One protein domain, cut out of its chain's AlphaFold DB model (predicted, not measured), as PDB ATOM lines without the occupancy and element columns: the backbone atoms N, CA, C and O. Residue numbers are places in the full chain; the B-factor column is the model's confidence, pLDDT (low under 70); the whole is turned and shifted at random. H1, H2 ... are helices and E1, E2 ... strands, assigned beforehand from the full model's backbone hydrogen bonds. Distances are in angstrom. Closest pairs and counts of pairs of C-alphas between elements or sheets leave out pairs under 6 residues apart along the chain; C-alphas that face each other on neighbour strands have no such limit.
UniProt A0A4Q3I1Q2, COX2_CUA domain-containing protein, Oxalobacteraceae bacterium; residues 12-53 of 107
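Overview. This is residues 12 to 53 of the 107 residues of the protein "COX2_CUA domain-containing protein" of Oxalobacteraceae bacterium (UniProt A0A4Q3I1Q2). A long two-stranded antiparallel hairpin, E1 and E2, has a wide loop, residues 19 to 30, at one end; at its other end a tight turn after E2 leads round a corner into one helix, H1, whose residues 39 to 44 and 46 to 52 stick out, and hairpin and helix together make a flat, open V. The 42 printed residues hold E1, E2 and H1 in that order, a mixed class. The whole is extended, with a radius of gyration of the C-alphas of 14.4 A and spans of 38 by 24 by 11 A.

Along the chain. E1, residues 13 to 18, starts at C-alpha 13 (44.223, -47.313, -15.686) and is 16.6 A long. E2, residues 31 to 36, is 16.4 A long. H1, residues 39 to 52, is 19.9 A long and ends at C-alpha 52 (34.209, -60.597, 1.466).

Arrangement. E1 and E2 form a hairpin, antiparallel at 154 degrees; N 17 and O 32 are 2.8 A apart, within hydrogen-bond range. A tight link of 2 residues joins E2 to H1. E1 and H1 are apart. In H1 every O i to N i+4 pair is within hydrogen-bond range.

Size, cuts and confidence. The farthest C-alphas, of Gly 24 and Gln 40, are 39.3 A apart. The link E1 to E2 is long, 12 residues. The printed part has no cut, and no printed residue is under 70 in pLDDT.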
ATOM      1  N   PRO A  12      41.040 -46.875 -19.349       97.50
ATOM      2  CA  PRO A  12      41.355 -47.715 -18.199       97.50
ATOM      3  C   PRO A  12      42.768 -47.456 -17.665       97.50
ATOM      4  O   PRO A  12      43.693 -47.206 -18.442       97.50
ATOM      5  N   GLY A  13      42.942 -47.550 -16.348       97.38
ATOM      6  CA  GLY A  13      44.223 -47.313 -15.686       97.38
ATOM      7  C   GLY A  13      44.090 -46.958 -14.209       97.38
ATOM      8  O   GLY A  13      42.984 -46.836 -13.686       97.38
ATOM      9  N   VAL A  14      45.236 -46.786 -13.550       97.94
ATOM     10  CA  VAL A  14      45.323 -46.352 -12.150       97.94
ATOM     11  C   VAL A  14      45.689 -44.874 -12.114       97.94
ATOM     12  O   VAL A  14      46.717 -44.471 -12.661       97.94
ATOM     13  N   PHE A  15      44.852 -44.067 -11.469       97.50
ATOM     14  CA  PHE A  15      45.028 -42.622 -11.362       97.50
ATOM     15  C   PHE A  15      45.376 -42.243  -9.915       97.50
ATOM     16  O   PHE A  15      44.576 -42.513  -9.015       97.50
ATOM     17  N   PRO A  16      46.544 -41.626  -9.655       96.75
ATOM     18  CA  PRO A  16      46.907 -41.189  -8.315       96.75
ATOM     19  C   PRO A  16      46.142 -39.917  -7.924       96.75
ATOM     20  O   PRO A  16      46.085 -38.949  -8.681       96.75
ATOM     21  N   GLY A  17      45.604 -39.906  -6.711       96.06
ATOM     22  CA  GLY A  17      44.985 -38.759  -6.057       96.06
ATOM     23  C   GLY A  17      45.691 -38.414  -4.746       96.06
ATOM     24  O   GLY A  17      46.373 -39.246  -4.143       96.06
ATOM     25  N   LEU A  18      45.546 -37.165  -4.308       96.44
ATOM     26  CA  LEU A  18      46.124 -36.670  -3.059       96.44
ATOM     27  C   LEU A  18      45.248 -35.588  -2.432       96.44
ATOM     28  O   LEU A  18      44.476 -34.925  -3.130       96.44
ATOM     29  N   SER A  19      45.393 -35.387  -1.122       94.69
ATOM     30  CA  SER A  19      44.870 -34.186  -0.468       94.69
ATOM     31  C   SER A  19      45.726 -32.977  -0.844       94.69
ATOM     32  O   SER A  19      46.935 -32.970  -0.628       94.69
ATOM     33  N   ALA A  20      45.105 -31.941  -1.406       94.69
ATOM     34  CA  ALA A  20      45.805 -30.726  -1.827       94.69
ATOM     35  C   ALA A  20      45.870 -29.647  -0.732       94.69
ATOM     36  O   ALA A  20      46.402 -28.566  -0.977       94.69
ATOM     37  N   GLN A  21      45.281 -29.887   0.443       94.69
ATOM     38  CA  GLN A  21      45.150 -28.899   1.517       94.69
ATOM     39  C   GLN A  21      45.713 -29.464   2.818       94.69
ATOM     40  O   GLN A  21      45.298 -30.539   3.251       94.69
ATOM     41  N   PHE A  22      46.645 -28.729   3.428       94.12
ATOM     42  CA  PHE A  22      47.298 -29.136   4.669       94.12
ATOM     43  C   PHE A  22      46.276 -29.365   5.790       94.12
ATOM     44  O   PHE A  22      45.445 -28.499   6.067       94.12
ATOM     45  N   SER A  23      46.363 -30.524   6.444       91.69
ATOM     46  CA  SER A  23      45.408 -30.973   7.466       91.69
ATOM     47  C   SER A  23      46.071 -31.475   8.755       91.69
ATOM     48  O   SER A  23      45.414 -32.132   9.558       91.69
ATOM     49  N   GLY A  24      47.357 -31.167   8.962       93.00
ATOM     50  CA  GLY A  24      48.126 -31.597  10.133       93.00
ATOM     51  C   GLY A  24      48.947 -32.866   9.901       93.00
ATOM     52  O   GLY A  24      49.369 -33.157   8.778       93.00
ATOM     53  N   ASP A  25      49.202 -33.596  10.983       92.50
ATOM     54  CA  ASP A  25      50.053 -34.787  10.978       92.50
ATOM     55  C   ASP A  25      49.503 -35.876  10.042       92.50
ATOM     56  O   ASP A  25      48.297 -36.110   9.964       92.50
ATOM     57  N   GLY A  26      50.397 -36.535   9.301       89.94
ATOM     58  CA  GLY A  26      50.033 -37.546   8.301       89.94
ATOM     59  C   GLY A  26      49.534 -36.987   6.960       89.94
ATOM     60  O   GLY A  26      49.286 -37.763   6.042       89.94
ATOM     61  N   PHE A  27      49.438 -35.659   6.793       92.06
ATOM     62  CA  PHE A  27      48.995 -35.024   5.542       92.06
ATOM     63  C   PHE A  27      49.774 -35.498   4.301       92.06
ATOM     64  O   PHE A  27      49.168 -35.806   3.276       92.06
ATOM     65  N   SER A  28      51.104 -35.604   4.393       92.31
ATOM     66  CA  SER A  28      51.960 -36.036   3.275       92.31
ATOM     67  C   SER A  28      51.632 -37.446   2.766       92.31
ATOM     68  O   SER A  28      51.875 -37.752   1.596       92.31
ATOM     69  N   ASP A  29      51.041 -38.277   3.626       92.31
ATOM     70  CA  ASP A  29      50.674 -39.660   3.332       92.31
ATOM     71  C   ASP A  29      49.231 -39.791   2.823       92.31
ATOM     72  O   ASP A  29      48.824 -40.879   2.414       92.31
ATOM     73  N   MET A  30      48.450 -38.699   2.788       94.81
ATOM     74  CA  MET A  30      47.067 -38.681   2.293       94.81
ATOM     75  C   MET A  30      47.009 -38.782   0.766       94.81
ATOM     76  O   MET A  30      46.659 -37.838   0.049       94.81
ATOM     77  N   ARG A  31      47.353 -39.966   0.273       94.62
ATOM     78  CA  ARG A  31      47.349 -40.362  -1.131       94.62
ATOM     79  C   ARG A  31      46.353 -41.497  -1.318       94.62
ATOM     80  O   ARG A  31      46.173 -42.335  -0.438       94.62
ATOM     81  N   PHE A  32      45.717 -41.538  -2.475       95.12
ATOM     82  CA  PHE A  32      44.820 -42.621  -2.853       95.12
ATOM     83  C   PHE A  32      44.985 -42.945  -4.332       95.12
ATOM     84  O   PHE A  32      45.543 -42.164  -5.099       95.12
ATOM     85  N   GLU A  33      44.497 -44.107  -4.734       96.50
ATOM     86  CA  GLU A  33      44.497 -44.545  -6.125       96.50
ATOM     87  C   GLU A  33      43.059 -44.770  -6.575       96.50
ATOM     88  O   GLU A  33      42.239 -45.299  -5.820       96.50
ATOM     89  N   VAL A  34      42.761 -44.366  -7.806       96.69
ATOM     90  CA  VAL A  34      41.485 -44.624  -8.469       96.69
ATOM     91  C   VAL A  34      41.732 -45.593  -9.614       96.69
ATOM     92  O   VAL A  34      42.406 -45.255 -10.587       96.69
ATOM     93  N   ASP A  35      41.170 -46.791  -9.497       97.38
ATOM     94  CA  ASP A  35      41.233 -47.818 -10.533       97.38
ATOM     95  C   ASP A  35      40.068 -47.623 -11.521       97.38
ATOM     96  O   ASP A  35      38.919 -47.948 -11.214       97.38
ATOM     97  N   ALA A  36      40.342 -47.097 -12.720       97.88
ATOM     98  CA  ALA A  36      39.375 -47.063 -13.816       97.88
ATOM     99  C   ALA A  36      39.427 -48.392 -14.575       97.88
ATOM    100  O   ALA A  36      40.403 -48.701 -15.265       97.88
ATOM    101  N   VAL A  37      38.369 -49.185 -14.440       97.31
ATOM    102  CA  VAL A  37      38.278 -50.535 -15.002       97.31
ATOM    103  C   VAL A  37      37.102 -50.644 -15.977       97.31
ATOM    104  O   VAL A  37      36.132 -49.901 -15.836       97.31
ATOM    105  N   PRO A  38      37.141 -51.579 -16.944       96.75
ATOM    106  CA  PRO A  38      35.970 -51.907 -17.754       96.75
ATOM    107  C   PRO A  38      34.802 -52.425 -16.899       96.75
ATOM    108  O   PRO A  38      35.025 -53.003 -15.831       96.75
ATOM    109  N   ASP A  39      33.574 -52.327 -17.412       96.44
ATOM    110  CA  ASP A  39      32.333 -52.698 -16.708       96.44
ATOM    111  C   ASP A  39      32.371 -54.093 -16.070       96.44
ATOM    112  O   ASP A  39      31.979 -54.282 -14.918       96.44
ATOM    113  N   GLN A  40      32.898 -55.087 -16.791       97.50
ATOM    114  CA  GLN A  40      33.026 -56.450 -16.272       97.50
ATOM    115  C   GLN A  40      33.998 -56.528 -15.084       97.50
ATOM    116  O   GLN A  40      33.755 -57.262 -14.124       97.50
ATOM    117  N   GLY A  41      35.089 -55.758 -15.126       97.50
ATOM    118  CA  GLY A  41      36.038 -55.646 -14.021       97.50
ATOM    119  C   GLY A  41      35.376 -55.047 -12.782       97.50
ATOM    120  O   GLY A  41      35.514 -55.592 -11.685       97.50
ATOM    121  N   PHE A  42      34.576 -53.997 -12.973       97.25
ATOM    122  CA  PHE A  42      33.800 -53.390 -11.895       97.25
ATOM    123  C   PHE A  42      32.767 -54.362 -11.309       97.25
ATOM    124  O   PHE A  42      32.686 -54.515 -10.090       97.25
ATOM    125  N   ALA A  43      32.018 -55.080 -12.151       98.00
ATOM    126  CA  ALA A  43      31.031 -56.064 -11.705       98.00
ATOM    127  C   ALA A  43      31.666 -57.188 -10.864       98.00
ATOM    128  O   ALA A  43      31.129 -57.576  -9.821       98.00
ATOM    129  N   ASN A  44      32.839 -57.674 -11.277       97.19
ATOM    130  CA  ASN A  44      33.599 -58.677 -10.533       97.19
ATOM    131  C   ASN A  44      34.073 -58.143  -9.177       97.19
ATOM    132  O   ASN A  44      33.902 -58.814  -8.155       97.19
ATOM    133  N   TRP A  45      34.624 -56.925  -9.154       96.38
ATOM    134  CA  TRP A  45      35.022 -56.260  -7.916       96.38
ATOM    135  C   TRP A  45      33.830 -56.084  -6.970       96.38
ATOM    136  O   TRP A  45      33.924 -56.439  -5.797       96.38
ATOM    137  N   LEU A  46      32.677 -55.643  -7.482       96.06
ATOM    138  CA  LEU A  46      31.461 -55.457  -6.693       96.06
ATOM    139  C   LEU A  46      30.971 -56.774  -6.077       96.06
ATOM    140  O   LEU A  46      30.595 -56.804  -4.904       96.06
ATOM    141  N   LYS A  47      30.984 -57.872  -6.844       96.50
ATOM    142  CA  LYS A  47      30.608 -59.200  -6.337       96.50
ATOM    143  C   LYS A  47      31.520 -59.626  -5.187       96.50
ATOM    144  O   LYS A  47      31.021 -60.060  -4.152       96.50
ATOM    145  N   LYS A  48      32.836 -59.447  -5.341       95.25
ATOM    146  CA  LYS A  48      33.820 -59.746  -4.294       95.25
ATOM    147  C   LYS A  48      33.633 -58.857  -3.065       95.25
ATOM    148  O   LYS A  48      33.569 -59.362  -1.953       95.25
ATOM    149  N   ALA A  49      33.452 -57.553  -3.257       94.50
ATOM    150  CA  ALA A  49      33.214 -56.595  -2.181       94.50
ATOM    151  C   ALA A  49      31.972 -56.942  -1.344       94.50
ATOM    152  O   ALA A  49      31.971 -56.797  -0.121       94.50
ATOM    153  N   ARG A  50      30.914 -57.439  -1.995       92.62
ATOM    154  CA  ARG A  50      29.687 -57.897  -1.328       92.62
ATOM    155  C   ARG A  50      29.830 -59.249  -0.627       92.62
ATOM    156  O   ARG A  50      29.078 -59.494   0.311       92.62
ATOM    157  N   ALA A  51      30.736 -60.112  -1.072       93.69
ATOM    158  CA  ALA A  51      30.982 -61.405  -0.436       93.69
ATOM    159  C   ALA A  51      31.939 -61.270   0.760       93.69
ATOM    160  O   ALA A  51      31.623 -61.716   1.860       93.69
ATOM    161  N   ASP A  52      33.061 -60.582   0.552       92.69
ATOM    162  CA  ASP A  52      34.209 -60.597   1.466       92.69
ATOM    163  C   ASP A  52      34.284 -59.345   2.353       92.69
ATOM    164  O   ASP A  52      35.047 -59.301   3.316       92.69
ATOM    165  N   GLY A  53      33.519 -58.296   2.031       90.88
ATOM    166  CA  GLY A  53      33.576 -57.030   2.758       90.88
ATOM    167  C   GLY A  53      33.116 -57.171   4.210       90.88
ATOM    168  O   GLY A  53      32.044 -57.725   4.490       90.88
TER     169      GLY A  53